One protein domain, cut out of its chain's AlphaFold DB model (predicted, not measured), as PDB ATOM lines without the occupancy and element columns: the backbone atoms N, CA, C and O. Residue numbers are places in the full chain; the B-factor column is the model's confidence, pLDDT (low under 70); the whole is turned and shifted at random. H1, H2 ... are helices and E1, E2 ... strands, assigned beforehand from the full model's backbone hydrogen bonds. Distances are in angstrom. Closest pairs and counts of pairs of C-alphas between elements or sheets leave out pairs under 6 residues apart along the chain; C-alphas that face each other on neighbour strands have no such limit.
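What this domain is: This is residues 132 to 177 of the 303 residues of the protein "D-ribose-binding periplasmic protein" of Serratia marcescens (UniProt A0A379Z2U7). Two helices, H1 and H2, pack slantwise on each other and run the same way, and between them the chain returns in a wide loop that holds the short strand E1. The printed part has 46 residues, in the order H1, E1, H2, and is mostly helix. It is compact, with a radius of gyration of the C-alphas of 10.3 A, yet elongated, spanning 31 by 18 by 14 A.

Where its parts are: H1, residues 132 to 145, begins with C-alpha 132 at (196.075, 172.603, 213.136) and is 20.0 A long. E1 is residues 151 to 154. H2, residues 161 to 176, is 22.6 A long and ends with C-alpha 176 at (197.503, 173.919, 227.515).

How they stand to each other: H1 and H2 touch, with the C-alphas of Gly 135 and Arg 166 closest at 3.9 A. Their lines stand at a steep tilt of 41 degrees. H1 and E1 are apart. The closest C-alphas of E1 and H2, Ile 154 and Val 167, are 7.9 A apart. E1 pairs with no named strand. In H1 and H2 every O i to N i+4 pair is within hydrogen-bond range.

The domain as a whole: The C-alphas farthest apart, Gly 147 and Val 160, are 30.9 A apart. The printed part has no cut. The link H1 to E1 is tight, and E1 to H2 is short. Residue 177 has a pLDDT under 70.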
ATOM      1  N   TYR A 132     196.145 172.761 211.686       93.75
ATOM      2  CA  TYR A 132     196.075 172.603 213.136       93.75
ATOM      3  C   TYR A 132     197.355 173.103 213.811       93.75
ATOM      4  O   TYR A 132     197.290 173.952 214.701       93.75
ATOM      5  N   ASP A 133     198.517 172.644 213.348       93.94
ATOM      6  CA  ASP A 133     199.812 173.014 213.921       93.94
ATOM      7  C   ASP A 133     200.099 174.508 213.755       93.94
ATOM      8  O   ASP A 133     200.569 175.152 214.694       93.94
ATOM      9  N   ALA A 134     199.741 175.094 212.609       93.75
ATOM     10  CA  ALA A 134     199.832 176.535 212.392       93.75
ATOM     11  C   ALA A 134     198.986 177.317 213.416       93.75
ATOM     12  O   ALA A 134     199.452 178.294 214.009       93.75
ATOM     13  N   GLY A 135     197.755 176.861 213.667       95.75
ATOM     14  CA  GLY A 135     196.890 177.415 214.704       95.75
ATOM     15  C   GLY A 135     197.474 177.264 216.107       95.75
ATOM     16  O   GLY A 135     197.479 178.214 216.893       95.75
ATOM     17  N   PHE A 136     198.002 176.080 216.410       95.62
ATOM     18  CA  PHE A 136     198.612 175.764 217.695       95.62
ATOM     19  C   PHE A 136     199.820 176.666 217.978       95.62
ATOM     20  O   PHE A 136     199.865 177.318 219.022       95.62
ATOM     21  N   GLN A 137     200.736 176.803 217.018       96.00
ATOM     22  CA  GLN A 137     201.904 177.683 217.121       96.00
ATOM     23  C   GLN A 137     201.504 179.157 217.295       96.00
ATOM     24  O   GLN A 137     202.098 179.868 218.111       96.00
ATOM     25  N   ALA A 138     200.466 179.621 216.588       95.31
ATOM     26  CA  ALA A 138     199.935 180.973 216.766       95.31
ATOM     27  C   ALA A 138     199.390 181.193 218.191       95.31
ATOM     28  O   ALA A 138     199.632 182.242 218.799       95.31
ATOM     29  N   GLY A 139     198.699 180.194 218.745       94.75
ATOM     30  CA  GLY A 139     198.219 180.212 220.126       94.75
ATOM     31  C   GLY A 139     199.360 180.232 221.143       94.75
ATOM     32  O   GLY A 139     199.349 181.064 222.050       94.75
ATOM     33  N   GLU A 140     200.385 179.392 220.969       94.00
ATOM     34  CA  GLU A 140     201.574 179.375 221.835       94.00
ATOM     35  C   GLU A 140     202.329 180.706 221.813       94.00
ATOM     36  O   GLU A 140     202.731 181.227 222.862       94.00
ATOM     37  N   TYR A 141     202.487 181.293 220.627       95.00
ATOM     38  CA  TYR A 141     203.124 182.592 220.473       95.00
ATOM     39  C   TYR A 141     202.354 183.686 221.225       95.00
ATOM     40  O   TYR A 141     202.943 184.421 222.029       95.00
ATOM     41  N   LEU A 142     201.034 183.771 221.021       94.75
ATOM     42  CA  LEU A 142     200.201 184.776 221.680       94.75
ATOM     43  C   LEU A 142     200.191 184.589 223.201       94.75
ATOM     44  O   LEU A 142     200.341 185.553 223.952       94.75
ATOM     45  N   ALA A 143     200.057 183.351 223.664       91.50
ATOM     46  CA  ALA A 143     200.102 182.995 225.073       91.50
ATOM     47  C   ALA A 143     201.362 183.499 225.776       91.50
ATOM     48  O   ALA A 143     201.289 184.094 226.859       91.50
ATOM     49  N   LYS A 144     202.513 183.272 225.137       90.44
ATOM     50  CA  LYS A 144     203.818 183.720 225.611       90.44
ATOM     51  C   LYS A 144     203.903 185.244 225.617       90.44
ATOM     52  O   LYS A 144     204.339 185.815 226.615       90.44
ATOM     53  N   ALA A 145     203.440 185.900 224.553       91.88
ATOM     54  CA  ALA A 145     203.417 187.359 224.456       91.88
ATOM     55  C   ALA A 145     202.541 188.010 225.546       91.88
ATOM     56  O   ALA A 145     202.882 189.068 226.071       91.88
ATOM     57  N   LEU A 146     201.449 187.348 225.934       90.94
ATOM     58  CA  LEU A 146     200.540 187.783 226.995       90.94
ATOM     59  C   LEU A 146     201.005 187.394 228.412       90.94
ATOM     60  O   LEU A 146     200.320 187.691 229.393       90.94
ATOM     61  N   GLY A 147     202.139 186.699 228.556       88.69
ATOM     62  CA  GLY A 147     202.615 186.215 229.856       88.69
ATOM     63  C   GLY A 147     201.626 185.263 230.540       88.69
ATOM     64  O   GLY A 147     201.512 185.249 231.768       88.69
ATOM     65  N   GLY A 148     200.860 184.516 229.745       83.50
ATOM     66  CA  GLY A 148     199.876 183.565 230.244       83.50
ATOM     67  C   GLY A 148     198.623 184.196 230.866       83.50
ATOM     68  O   GLY A 148     197.960 183.523 231.659       83.50
ATOM     69  N   LYS A 149     198.283 185.460 230.554       83.06
ATOM     70  CA  LYS A 149     197.037 186.103 231.016       83.06
ATOM     71  C   LYS A 149     196.465 187.090 230.005       83.06
ATOM     72  O   LYS A 149     197.181 187.936 229.491       83.06
ATOM     73  N   GLY A 150     195.148 187.086 229.825       84.25
ATOM     74  CA  GLY A 150     194.463 188.106 229.034       84.25
ATOM     75  C   GLY A 150     193.140 187.614 228.469       84.25
ATOM     76  O   GLY A 150     192.835 186.426 228.513       84.25
ATOM     77  N   LYS A 151     192.351 188.539 227.925       87.56
ATOM     78  CA  LYS A 151     191.173 188.195 227.126       87.56
ATOM     79  C   LYS A 151     191.582 188.153 225.664       87.56
ATOM     80  O   LYS A 151     192.246 189.076 225.196       87.56
ATOM     81  N   VAL A 152     191.188 187.097 224.970       89.56
ATOM     82  CA  VAL A 152     191.528 186.861 223.568       89.56
ATOM     83  C   VAL A 152     190.233 186.751 222.775       89.56
ATOM     84  O   VAL A 152     189.295 186.073 223.192       89.56
ATOM     85  N   ALA A 153     190.184 187.421 221.629       91.69
ATOM     86  CA  ALA A 153     189.119 187.250 220.656       91.69
ATOM     87  C   ALA A 153     189.686 186.600 219.391       91.69
ATOM     88  O   ALA A 153     190.785 186.956 218.965       91.69
ATOM     89  N   ILE A 154     188.940 185.665 218.806       91.81
ATOM     90  CA  ILE A 154     189.262 185.069 217.507       91.81
ATOM     91  C   ILE A 154     188.382 185.745 216.459       91.81
ATOM     92  O   ILE A 154     187.153 185.700 216.563       91.81
ATOM     93  N   LEU A 155     189.032 186.370 215.479       92.31
ATOM     94  CA  LEU A 155     188.415 186.829 214.240       92.31
ATOM     95  C   LEU A 155     188.820 185.848 213.141       92.31
ATOM     96  O   LEU A 155     189.979 185.828 212.727       92.31
ATOM     97  N   ASP A 156     187.881 185.016 212.716       87.56
ATOM     98  CA  ASP A 156     188.066 184.030 211.659       87.56
ATOM     99  C   ASP A 156     187.238 184.370 210.411       87.56
ATOM    100  O   ASP A 156     186.458 185.324 210.388       87.56
ATOM    101  N   GLY A 157     187.489 183.627 209.332       81.44
ATOM    102  CA  GLY A 157     186.808 183.794 208.052       81.44
ATOM    103  C   GLY A 157     185.662 182.803 207.846       81.44
ATOM    104  O   GLY A 157     185.101 182.246 208.790       81.44
ATOM    105  N   ILE A 158     185.333 182.562 206.576       77.88
ATOM    106  CA  ILE A 158     184.358 181.545 206.157       77.88
ATOM    107  C   ILE A 158     184.793 180.177 206.722       77.88
ATOM    108  O   ILE A 158     185.983 179.863 206.673       77.88
ATOM    109  N   PRO A 159     183.884 179.357 207.279       78.25
ATOM    110  CA  PRO A 159     184.236 178.124 207.985       78.25
ATOM    111  C   PRO A 159     184.633 176.986 207.028       78.25
ATOM    112  O   PRO A 159     183.932 175.984 206.908       78.25
ATOM    113  N   VAL A 160     185.777 177.130 206.364       74.62
ATOM    114  CA  VAL A 160     186.420 176.090 205.550       74.62
ATOM    115  C   VAL A 160     187.435 175.305 206.381       74.62
ATOM    116  O   VAL A 160     187.934 175.802 207.394       74.62
ATOM    117  N   VAL A 161     187.757 174.078 205.955       80.62
ATOM    118  CA  VAL A 161     188.610 173.139 206.710       80.62
ATOM    119  C   VAL A 161     189.916 173.780 207.216       80.62
ATOM    120  O   VAL A 161     190.157 173.691 208.422       80.62
ATOM    121  N   PRO A 162     190.707 174.512 206.399       84.62
ATOM    122  CA  PRO A 162     191.919 175.175 206.888       84.62
ATOM    123  C   PRO A 162     191.682 176.141 208.056       84.62
ATOM    124  O   PRO A 162     192.440 176.163 209.025       84.62
ATOM    125  N   ILE A 163     190.608 176.929 207.990       87.06
ATOM    126  CA  ILE A 163     190.264 177.911 209.024       87.06
ATOM    127  C   ILE A 163     189.807 177.193 210.295       87.06
ATOM    128  O   ILE A 163     190.261 177.532 211.388       87.06
ATOM    129  N   LEU A 164     188.956 176.175 210.159       88.56
ATOM    130  CA  LEU A 164     188.459 175.398 211.294       88.56
ATOM    131  C   LEU A 164     189.595 174.693 212.043       88.56
ATOM    132  O   LEU A 164     189.625 174.734 213.273       88.56
ATOM    133  N   GLU A 165     190.548 174.105 211.322       91.12
ATOM    134  CA  GLU A 165     191.708 173.442 211.920       91.12
ATOM    135  C   GLU A 165     192.638 174.436 212.622       91.12
ATOM    136  O   GLU A 165     193.035 174.193 213.764       91.12
ATOM    137  N   ARG A 166     192.894 175.612 212.031       94.94
ATOM    138  CA  ARG A 166     193.664 176.678 212.700       94.94
ATOM    139  C   ARG A 166     193.000 177.145 213.992       94.94
ATOM    140  O   ARG A 166     193.674 177.296 215.010       94.94
ATOM    141  N   VAL A 167     191.681 177.342 213.988       95.25
ATOM    142  CA  VAL A 167     190.942 177.730 215.200       95.25
ATOM    143  C   VAL A 167     191.029 176.631 216.262       95.25
ATOM    144  O   VAL A 167     191.316 176.928 217.421       95.25
ATOM    145  N   ARG A 168     190.861 175.358 215.881       95.00
ATOM    146  CA  ARG A 168     190.996 174.215 216.802       95.00
ATOM    147  C   ARG A 168     192.390 174.130 217.418       95.00
ATOM    148  O   ARG A 168     192.500 173.969 218.635       95.00
ATOM    149  N   GLY A 169     193.435 174.258 216.602       95.94
ATOM    150  CA  GLY A 169     194.823 174.270 217.060       95.94
ATOM    151  C   GLY A 169     195.093 175.417 218.027       95.94
ATOM    152  O   GLY A 169     195.620 175.206 219.121       95.94
ATOM    153  N   PHE A 170     194.633 176.618 217.677       96.31
ATOM    154  CA  PHE A 170     194.759 177.802 218.520       96.31
ATOM    155  C   PHE A 170     194.080 177.610 219.879       96.31
ATOM    156  O   PHE A 170     194.699 177.808 220.926       96.31
ATOM    157  N   GLU A 171     192.823 177.167 219.895       93.69
ATOM    158  CA  GLU A 171     192.098 176.901 221.138       93.69
ATOM    159  C   GLU A 171     192.774 175.815 221.986       93.69
ATOM    160  O   GLU A 171     192.783 175.909 223.217       93.69
ATOM    161  N   ALA A 172     193.348 174.788 221.357       94.19
ATOM    162  CA  ALA A 172     194.081 173.738 222.054       94.19
ATOM    163  C   ALA A 172     195.358 174.271 222.724       94.19
ATOM    164  O   ALA A 172     195.614 173.943 223.889       94.19
ATOM    165  N   ALA A 173     196.118 175.134 222.045       93.25
ATOM    166  CA  ALA A 173     197.270 175.813 222.635       93.25
ATOM    167  C   ALA A 173     196.854 176.683 223.830       93.25
ATOM    168  O   ALA A 173     197.448 176.588 224.906       93.25
ATOM    169  N   MET A 174     195.761 177.443 223.696       88.81
ATOM    170  CA  MET A 174     195.247 178.291 224.777       88.81
ATOM    171  C   MET A 174     194.797 177.497 226.015       88.81
ATOM    172  O   MET A 174     194.913 177.988 227.138       88.81
ATOM    173  N   LYS A 175     194.321 176.257 225.839       87.38
ATOM    174  CA  LYS A 175     193.950 175.352 226.944       87.38
ATOM    175  C   LYS A 175     195.161 174.742 227.658       87.38
ATOM    176  O   LYS A 175     195.063 174.455 228.849       87.38
ATOM    177  N   LYS A 176     196.281 174.528 226.953       81.56
ATOM    178  CA  LYS A 176     197.503 173.919 227.515       81.56
ATOM    179  C   LYS A 176     198.287 174.850 228.435       81.56
ATOM    180  O   LYS A 176     199.062 174.357 229.250       81.56
ATOM    181  N   ILE A 177     198.111 176.165 228.325       66.62
ATOM    182  CA  ILE A 177     198.837 177.122 229.165       66.62
ATOM    183  C   ILE A 177     198.373 176.929 230.613       66.62
ATOM    184  O   ILE A 177     197.195 177.160 230.907       66.62
TER     185      ILE A 177